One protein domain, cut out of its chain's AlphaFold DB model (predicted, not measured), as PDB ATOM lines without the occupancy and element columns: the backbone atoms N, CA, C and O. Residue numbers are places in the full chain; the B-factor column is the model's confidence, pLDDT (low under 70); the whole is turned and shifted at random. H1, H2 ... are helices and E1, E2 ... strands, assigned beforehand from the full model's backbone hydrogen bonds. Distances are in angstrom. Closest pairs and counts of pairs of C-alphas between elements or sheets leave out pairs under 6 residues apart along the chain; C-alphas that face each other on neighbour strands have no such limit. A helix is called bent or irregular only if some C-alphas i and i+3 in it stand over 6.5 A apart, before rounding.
ATOM      1  N   ASP A 120     -35.717 -12.189 -23.065       78.06
ATOM      2  CA  ASP A 120     -36.778 -11.292 -23.541       78.06
ATOM      3  C   ASP A 120     -38.093 -11.431 -22.751       78.06
ATOM      4  O   ASP A 120     -39.123 -10.894 -23.148       78.06
ATOM      5  N   GLY A 121     -38.073 -12.141 -21.618       81.62
ATOM      6  CA  GLY A 121     -39.234 -12.338 -20.753       81.62
ATOM      7  C   GLY A 121     -40.277 -13.309 -21.313       81.62
ATOM      8  O   GLY A 121     -41.420 -13.278 -20.854       81.62
ATOM      9  N   ARG A 122     -39.916 -14.155 -22.290       88.50
ATOM     10  CA  ARG A 122     -40.783 -15.243 -22.762       88.50
ATOM     11  C   ARG A 122     -41.110 -16.228 -21.648       88.50
ATOM     12  O   ARG A 122     -40.224 -16.886 -21.117       88.50
ATOM     13  N   PHE A 123     -42.397 -16.394 -21.374       90.88
ATOM     14  CA  PHE A 123     -42.942 -17.412 -20.474       90.88
ATOM     15  C   PHE A 123     -44.086 -18.137 -21.175       90.88
ATOM     16  O   PHE A 123     -44.831 -17.525 -21.942       90.88
ATOM     17  N   GLY A 124     -44.228 -19.438 -20.942       92.12
ATOM     18  CA  GLY A 124     -45.185 -20.250 -21.678       92.12
ATOM     19  C   GLY A 124     -45.104 -21.728 -21.340       92.12
ATOM     20  O   GLY A 124     -44.297 -22.145 -20.512       92.12
ATOM     21  N   ILE A 125     -45.958 -22.512 -21.993       93.25
ATOM     22  CA  ILE A 125     -46.074 -23.954 -21.774       93.25
ATOM     23  C   ILE A 125     -45.554 -24.681 -23.024       93.25
ATOM     24  O   ILE A 125     -46.189 -24.604 -24.075       93.25
ATOM     25  N   PRO A 126     -44.412 -25.382 -22.955       94.62
ATOM     26  CA  PRO A 126     -43.979 -26.283 -24.010       94.62
ATOM     27  C   PRO A 126     -44.790 -27.584 -23.961       94.62
ATOM     28  O   PRO A 126     -45.010 -28.159 -22.895       94.62
ATOM     29  N   LEU A 127     -45.200 -28.074 -25.125       95.38
ATOM     30  CA  LEU A 127     -45.904 -29.339 -25.308       95.38
ATOM     31  C   LEU A 127     -45.182 -30.163 -26.367       95.38
ATOM     32  O   LEU A 127     -45.180 -29.796 -27.543       95.38
ATOM     33  N   LEU A 128     -44.615 -31.296 -25.953       95.38
ATOM     34  CA  LEU A 128     -44.115 -32.311 -26.872       95.38
ATOM     35  C   LEU A 128     -45.255 -33.276 -27.224       95.38
ATOM     36  O   LEU A 128     -45.683 -34.070 -26.389       95.38
ATOM     37  N   ASP A 129     -45.735 -33.202 -28.460       95.62
ATOM     38  CA  ASP A 129     -46.739 -34.095 -29.025       95.62
ATOM     39  C   ASP A 129     -46.078 -35.101 -29.970       95.62
ATOM     40  O   ASP A 129     -45.500 -34.727 -30.988       95.62
ATOM     41  N   THR A 130     -46.174 -36.385 -29.640       96.69
ATOM     42  CA  THR A 130     -45.578 -37.484 -30.409       96.69
ATOM     43  C   THR A 130     -46.609 -38.320 -31.182       96.69
ATOM     44  O   THR A 130     -46.359 -39.483 -31.523       96.69
ATOM     45  N   ARG A 131     -47.804 -37.766 -31.424       94.94
ATOM     46  CA  ARG A 131     -48.917 -38.447 -32.106       94.94
ATOM     47  C   ARG A 131     -48.877 -38.261 -33.623       94.94
ATOM     48  O   ARG A 131     -48.390 -37.265 -34.159       94.94
ATOM     49  N   GLY A 132     -49.477 -39.222 -34.328       95.00
ATOM     50  CA  GLY A 132     -49.611 -39.178 -35.787       95.00
ATOM     51  C   GLY A 132     -48.284 -39.351 -36.530       95.00
ATOM     52  O   GLY A 132     -48.096 -38.724 -37.566       95.00
ATOM     53  N   GLY A 133     -47.355 -40.145 -35.978       96.62
ATOM     54  CA  GLY A 133     -46.050 -40.412 -36.598       96.62
ATOM     55  C   GLY A 133     -45.127 -39.194 -36.659       96.62
ATOM     56  O   GLY A 133     -44.216 -39.154 -37.482       96.62
ATOM     57  N   LYS A 134     -45.379 -38.179 -35.824       96.94
ATOM     58  CA  LYS A 134     -44.549 -36.981 -35.736       96.94
ATOM     59  C   LYS A 134     -44.218 -36.629 -34.292       96.94
ATOM     60  O   LYS A 134     -45.056 -36.831 -33.422       96.94
ATOM     61  N   ALA A 135     -43.041 -36.055 -34.065       96.56
ATOM     62  CA  ALA A 135     -42.678 -35.307 -32.870       96.56
ATOM     63  C   ALA A 135     -42.824 -33.807 -33.157       96.56
ATOM     64  O   ALA A 135     -42.089 -33.242 -33.970       96.56
ATOM     65  N   ARG A 136     -43.761 -33.160 -32.467       95.88
ATOM     66  CA  ARG A 136     -44.015 -31.722 -32.546       95.88
ATOM     67  C   ARG A 136     -43.770 -31.077 -31.198       95.88
ATOM     68  O   ARG A 136     -44.290 -31.557 -30.196       95.88
ATOM     69  N   LEU A 137     -43.015 -29.984 -31.166       95.88
ATOM     70  CA  LEU A 137     -42.901 -29.164 -29.963       95.88
ATOM     71  C   LEU A 137     -43.676 -27.867 -30.172       95.88
ATOM     72  O   LEU A 137     -43.206 -26.973 -30.872       95.88
ATOM     73  N   HIS A 138     -44.855 -27.773 -29.568       96.06
ATOM     74  CA  HIS A 138     -45.640 -26.542 -29.526       96.06
ATOM     75  C   HIS A 138     -45.211 -25.714 -28.318       96.06
ATOM     76  O   HIS A 138     -45.046 -26.266 -27.229       96.06
ATOM     77  N   TYR A 139     -45.069 -24.403 -28.473       95.44
ATOM     78  CA  TYR A 139     -44.836 -23.509 -27.346       95.44
ATOM     79  C   TYR A 139     -46.004 -22.538 -27.182       95.44
ATOM     80  O   TYR A 139     -46.154 -21.568 -27.917       95.44
ATOM     81  N   PHE A 140     -46.845 -22.791 -26.184       95.50
ATOM     82  CA  PHE A 140     -47.935 -21.895 -25.817       95.50
ATOM     83  C   PHE A 140     -47.354 -20.687 -25.086       95.50
ATOM     84  O   PHE A 140     -47.227 -20.688 -23.860       95.50
ATOM     85  N   LYS A 141     -46.944 -19.671 -25.845       93.62
ATOM     86  CA  LYS A 141     -46.396 -18.428 -25.302       93.62
ATOM     87  C   LYS A 141     -47.491 -17.665 -24.557       93.62
ATOM     88  O   LYS A 141     -48.506 -17.310 -25.146       93.62
ATOM     89  N   LEU A 142     -47.263 -17.391 -23.277       93.44
ATOM     90  CA  LEU A 142     -48.194 -16.712 -22.373       93.44
ATOM     91  C   LEU A 142     -47.739 -15.281 -22.050       93.44
ATOM     92  O   LEU A 142     -48.559 -14.381 -21.884       93.44
ATOM     93  N   ALA A 143     -46.434 -15.045 -21.979       91.19
ATOM     94  CA  ALA A 143     -45.869 -13.717 -21.784       91.19
ATOM     95  C   ALA A 143     -44.655 -13.520 -22.693       91.19
ATOM     96  O   ALA A 143     -43.990 -14.490 -23.061       91.19
ATOM     97  N   GLU A 144     -44.377 -12.267 -23.026       89.62
ATOM     98  CA  GLU A 144     -43.159 -11.815 -23.695       89.62
ATOM     99  C   GLU A 144     -42.895 -10.355 -23.322       89.62
ATOM    100  O   GLU A 144     -43.795  -9.648 -22.868       89.62
ATOM    101  N   HIS A 145     -41.650  -9.905 -23.436       87.69
ATOM    102  CA  HIS A 145     -41.229  -8.559 -23.036       87.69
ATOM    103  C   HIS A 145     -41.664  -8.198 -21.606       87.69
ATOM    104  O   HIS A 145     -42.076  -7.074 -21.316       87.69
ATOM    105  N   PHE A 146     -41.580  -9.182 -20.702       85.38
ATOM    106  CA  PHE A 146     -41.983  -9.073 -19.294       85.38
ATOM    107  C   PHE A 146     -43.457  -8.681 -19.090       85.38
ATOM    108  O   PHE A 146     -43.811  -8.158 -18.034       85.38
ATOM    109  N   SER A 147     -44.307  -8.935 -20.087       89.38
ATOM    110  CA  SER A 147     -45.725  -8.579 -20.083       89.38
ATOM    111  C   SER A 147     -46.590  -9.752 -20.534       89.38
ATOM    112  O   SER A 147     -46.211 -10.547 -21.394       89.38
ATOM    113  N   ARG A 148     -47.780  -9.867 -19.939       92.94
ATOM    114  CA  ARG A 148     -48.792 -10.856 -20.332       92.94
ATOM    115  C   ARG A 148     -49.215 -10.591 -21.783       92.94
ATOM    116  O   ARG A 148     -49.468  -9.439 -22.128       92.94
ATOM    117  N   ARG A 149     -49.330 -11.632 -22.610       93.94
ATOM    118  CA  ARG A 149     -49.927 -11.485 -23.946       93.94
ATOM    119  C   ARG A 149     -51.423 -11.192 -23.837       93.94
ATOM    120  O   ARG A 149     -52.070 -11.583 -22.863       93.94
ATOM    121  N   SER A 150     -51.971 -10.525 -24.850       95.56
ATOM    122  CA  SER A 150     -53.401 -10.195 -24.926       95.56
ATOM    123  C   SER A 150     -54.301 -11.436 -24.921       95.56
ATOM    124  O   SER A 150     -55.391 -11.390 -24.363       95.56
ATOM    125  N   ASP A 151     -53.823 -12.555 -25.469       95.44
ATOM    126  CA  ASP A 151     -54.512 -13.848 -25.582       95.44
ATOM    127  C   ASP A 151     -54.207 -14.820 -24.426       95.44
ATOM    128  O   ASP A 151     -54.555 -16.002 -24.492       95.44
ATOM    129  N   TYR A 152     -53.559 -14.369 -23.344       95.62
ATOM    130  CA  TYR A 152     -53.178 -15.265 -22.245       95.62
ATOM    131  C   TYR A 152     -54.383 -15.996 -21.658       95.62
ATOM    132  O   TYR A 152     -54.296 -17.190 -21.371       95.62
ATOM    133  N   GLN A 153     -55.475 -15.270 -21.396       97.06
ATOM    134  CA  GLN A 153     -56.638 -15.844 -20.720       97.06
ATOM    135  C   GLN A 153     -57.315 -16.878 -21.619       97.06
ATOM    136  O   GLN A 153     -57.507 -18.007 -21.189       97.06
ATOM    137  N   GLU A 154     -57.525 -16.533 -22.890       97.06
ATOM    138  CA  GLU A 154     -58.031 -17.449 -23.915       97.06
ATOM    139  C   GLU A 154     -57.174 -18.719 -24.022       97.06
ATOM    140  O   GLU A 154     -57.697 -19.834 -24.018       97.06
ATOM    141  N   THR A 155     -55.847 -18.559 -24.052       96.19
ATOM    142  CA  THR A 155     -54.909 -19.686 -24.110       96.19
ATOM    143  C   THR A 155     -55.049 -20.585 -22.888       96.19
ATOM    144  O   THR A 155     -55.189 -21.800 -23.031       96.19
ATOM    145  N   LEU A 156     -55.039 -20.014 -21.679       95.81
ATOM    146  CA  LEU A 156     -55.187 -20.803 -20.457       95.81
ATOM    147  C   LEU A 156     -56.545 -21.496 -20.362       95.81
ATOM    148  O   LEU A 156     -56.588 -22.650 -19.936       95.81
ATOM    149  N   ASP A 157     -57.623 -20.817 -20.739       97.62
ATOM    150  CA  ASP A 157     -58.972 -21.373 -20.666       97.62
ATOM    151  C   ASP A 157     -59.122 -22.525 -21.657       97.62
ATOM    152  O   ASP A 157     -59.564 -23.607 -21.272       97.62
ATOM    153  N   CYS A 158     -58.603 -22.380 -22.881       97.75
ATOM    154  CA  CYS A 158     -58.542 -23.493 -23.823       97.75
ATOM    155  C   CYS A 158     -57.795 -24.694 -23.223       97.75
ATOM    156  O   CYS A 158     -58.320 -25.812 -23.209       97.75
ATOM    157  N   LEU A 159     -56.583 -24.476 -22.697       95.62
ATOM    158  CA  LEU A 159     -55.755 -25.551 -22.148       95.62
ATOM    159  C   LEU A 159     -56.435 -26.274 -20.976       95.62
ATOM    160  O   LEU A 159     -56.339 -27.500 -20.893       95.62
ATOM    161  N   LYS A 160     -57.125 -25.537 -20.099       96.12
ATOM    162  CA  LYS A 160     -57.835 -26.087 -18.934       96.12
ATOM    163  C   LYS A 160     -59.110 -26.830 -19.316       96.12
ATOM    164  O   LYS A 160     -59.350 -27.918 -18.802       96.12
ATOM    165  N   GLU A 161     -59.924 -26.251 -20.192       98.00
ATOM    166  CA  GLU A 161     -61.273 -26.751 -20.479       98.00
ATOM    167  C   GLU A 161     -61.288 -27.803 -21.587       98.00
ATOM    168  O   GLU A 161     -62.046 -28.773 -21.534       98.00
ATOM    169  N   LYS A 162     -60.455 -27.619 -22.615       97.19
ATOM    170  CA  LYS A 162     -60.451 -28.460 -23.822       97.19
ATOM    171  C   LYS A 162     -59.274 -29.432 -23.856       97.19
ATOM    172  O   LYS A 162     -59.328 -30.423 -24.590       97.19
ATOM    173  N   GLY A 163     -58.240 -29.168 -23.057       94.12
ATOM    174  CA  GLY A 163     -56.997 -29.930 -23.025       94.12
ATOM    175  C   GLY A 163     -56.035 -29.552 -24.154       94.12
ATOM    176  O   GLY A 163     -56.431 -29.107 -25.231       94.12
ATOM    177  N   VAL A 164     -54.743 -29.802 -23.922       91.62
ATOM    178  CA  VAL A 164     -53.620 -29.409 -24.798       91.62
ATOM    179  C   VAL A 164     -53.812 -29.772 -26.276       91.62
ATOM    180  O   VAL A 164     -53.505 -28.979 -27.161       91.62
ATOM    181  N   ALA A 165     -54.373 -30.951 -26.555       88.81
ATOM    182  CA  ALA A 165     -54.523 -31.477 -27.906       88.81
ATOM    183  C   ALA A 165     -55.500 -30.686 -28.785       88.81
ATOM    184  O   ALA A 165     -55.362 -30.722 -30.001       88.81
ATOM    185  N   LYS A 166     -56.495 -30.021 -28.184       95.06
ATOM    186  CA  LYS A 166     -57.525 -29.256 -28.906       95.06
ATOM    187  C   LYS A 166     -57.182 -27.769 -29.027       95.06
ATOM    188  O   LYS A 166     -57.985 -27.008 -29.551       95.06
ATOM    189  N   CYS A 167     -56.022 -27.364 -28.514       96.25
ATOM    190  CA  CYS A 167     -55.604 -25.966 -28.441       96.25
ATOM    191  C   CYS A 167     -54.352 -25.680 -29.266       96.25
ATOM    192  O   CYS A 167     -53.889 -24.547 -29.270       96.25
ATOM    193  N   THR A 168     -53.785 -26.673 -29.958       94.75
ATOM    194  CA  THR A 168     -52.502 -26.545 -30.672       94.75
ATOM    195  C   THR A 168     -52.467 -25.402 -31.684       94.75
ATOM    196  O   THR A 168     -51.395 -24.851 -31.925       94.75
ATOM    197  N   ASP A 169     -53.620 -24.999 -32.221       94.50
ATOM    198  CA  ASP A 169     -53.741 -23.875 -33.155       94.50
ATOM    199  C   ASP A 169     -53.361 -22.531 -32.513       94.50
ATOM    200  O   ASP A 169     -52.781 -21.674 -33.182       94.50
ATOM    201  N   LEU A 170     -53.561 -22.383 -31.196       94.25
ATOM    202  CA  LEU A 170     -53.126 -21.211 -30.418       94.25
ATOM    203  C   LEU A 170     -51.596 -21.105 -30.309       94.25
ATOM    204  O   LEU A 170     -51.061 -20.052 -29.973       94.25
ATOM    205  N   ALA A 171     -50.879 -22.191 -30.608       93.19
ATOM    206  CA  ALA A 171     -49.421 -22.246 -30.666       93.19
ATOM    207  C   ALA A 171     -48.901 -22.464 -32.098       93.19
ATOM    208  O   ALA A 171     -47.737 -22.821 -32.279       93.19
ATOM    209  N   SER A 172     -49.732 -22.268 -33.129       85.62
ATOM    210  CA  SER A 172     -49.364 -22.524 -34.532       85.62
ATOM    211  C   SER A 172     -48.161 -21.694 -35.000       85.62
ATOM    212  O   SER A 172     -47.267 -22.216 -35.664       85.62
ATOM    213  N   HIS A 173     -48.077 -20.430 -34.576       85.94
ATOM    214  CA  HIS A 173     -46.934 -19.546 -34.845       85.94
ATOM    215  C   HIS A 173     -45.703 -19.833 -33.970       85.94
ATOM    216  O   HIS A 173     -44.627 -19.289 -34.206       85.94
ATOM    217  N   GLU A 174     -45.845 -20.708 -32.978       92.25
ATOM    218  CA  GLU A 174     -44.816 -21.079 -32.006       92.25
ATOM    219  C   GLU A 174     -44.526 -22.592 -32.072       92.25
ATOM    220  O   GLU A 174     -44.199 -23.241 -31.077       92.25
ATOM    221  N   LEU A 175     -44.617 -23.171 -33.275       93.88
ATOM    222  CA  LEU A 175     -44.158 -24.531 -33.547       93.88
ATOM    223  C   LEU A 175     -42.623 -24.546 -33.603       93.88
ATOM    224  O   LEU A 175     -41.978 -23.983 -34.496       93.88
ATOM    225  N   TRP A 176     -42.010 -25.143 -32.587       94.25
ATOM    226  CA  TRP A 176     -40.559 -25.160 -32.409       94.25
ATOM    227  C   TRP A 176     -39.882 -26.349 -33.083       94.25
ATOM    228  O   TRP A 176     -38.717 -26.238 -33.453       94.25
ATOM    229  N   MET A 177     -40.611 -27.445 -33.276       95.19
ATOM    230  CA  MET A 177     -40.145 -28.661 -33.940       95.19
ATOM    231  C   MET A 177     -41.329 -29.350 -34.616       95.19
ATOM    232  O   MET A 177     -42.412 -29.368 -34.033       95.19
ATOM    233  N   ASP A 178     -41.117 -29.921 -35.803       95.25
ATOM    234  CA  ASP A 178     -42.059 -30.809 -36.500       95.25
ATOM    235  C   ASP A 178     -41.263 -31.844 -37.304       95.25
ATOM    236  O   ASP A 178     -40.721 -31.542 -38.365       95.25
ATOM    237  N   GLU A 179     -41.129 -33.053 -36.763       95.38
ATOM    238  CA  GLU A 179     -40.264 -34.102 -37.310       95.38
ATOM    239  C   GLU A 179     -40.991 -35.442 -37.362       95.38
ATOM    240  O   GLU A 179     -41.787 -35.747 -36.482       95.38
ATOM    241  N   SER A 180     -40.714 -36.266 -38.372       96.38
ATOM    242  CA  SER A 180     -41.288 -37.615 -38.475       96.38
ATOM    243  C   SER A 180     -40.598 -38.597 -37.519       96.38
ATOM    244  O   SER A 180     -39.372 -38.559 -37.398       96.38
ATOM    245  N   ILE A 181     -41.369 -39.490 -36.881       94.62
ATOM    246  CA  ILE A 181     -40.884 -40.504 -35.919       94.62
ATOM    247  C   ILE A 181     -41.544 -41.879 -36.088       94.62
ATOM    248  O   ILE A 181     -42.732 -41.953 -36.466       94.62
TER     249      ILE A 181
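What this domain is: This is residues 120 to 181 of the 181 residues of the protein "Hypothetical protein" of Alexandrium andersonii (UniProt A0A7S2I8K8). A small three-stranded sheet has two short helices, H1 and H2, over one face, and its other face is bare. E1 and E2 make a long hairpin, and E3 runs beside the first part of E2. The printed part has 62 residues, with E1, E2, H1, H2 and E3 in that order along the chain; the sheet order is E1 E2 E3, antiparallel, and the class is mixed, helices and strands. The whole is compact, with a radius of gyration of the C-alphas of 12.0 A, and flat in outline, spanning 36 by 28 by 13 A.

Where its parts are: E1, residues 123 to 129, begins at C-alpha 123 (-42.942, -17.412, -20.474) and is 19.1 A long. E2, residues 134 to 144, is 27.9 A long. H1, residues 152 to 161, is 14.2 A long. H2 holds residues 168 to 174 and is irregular: C-alphas 170 and 173 are 7.8 A apart. E3, residues 175 to 180, ends at C-alpha 180 (-41.288, -37.615, -38.475).

How they stand to each other: E1 and E2 are an antiparallel hairpin, with N 127 and O 138 at 2.8 A. E3 is antiparallel to E2, with N 135 and O 179 at 2.7 A. H1 lies over E2 at a height over the sheet of 10.2 A; the closest C-alphas are those of Leu 142 and Tyr 152, 5.2 A. H2 is on the same face and stands up from the sheet at 54 degrees; C-alphas 140 and 171 are its closest to E2, 5.1 A. H1 and H2 are close but not clearly touching, the closest C-alphas, 155 and 170, being 6.7 A apart. Every O i to N i+4 pair is within hydrogen-bond range in H1; H2 has 1 of 3, and 3 of 4 O i to N i+3 pairs.

The domain as a whole: The C-alphas of Gly 133 and Phe 146, the two farthest apart, are 36.0 A apart. The printed part has no cut and no long link. Its mean pLDDT is 93.6, and no printed residue is under 70.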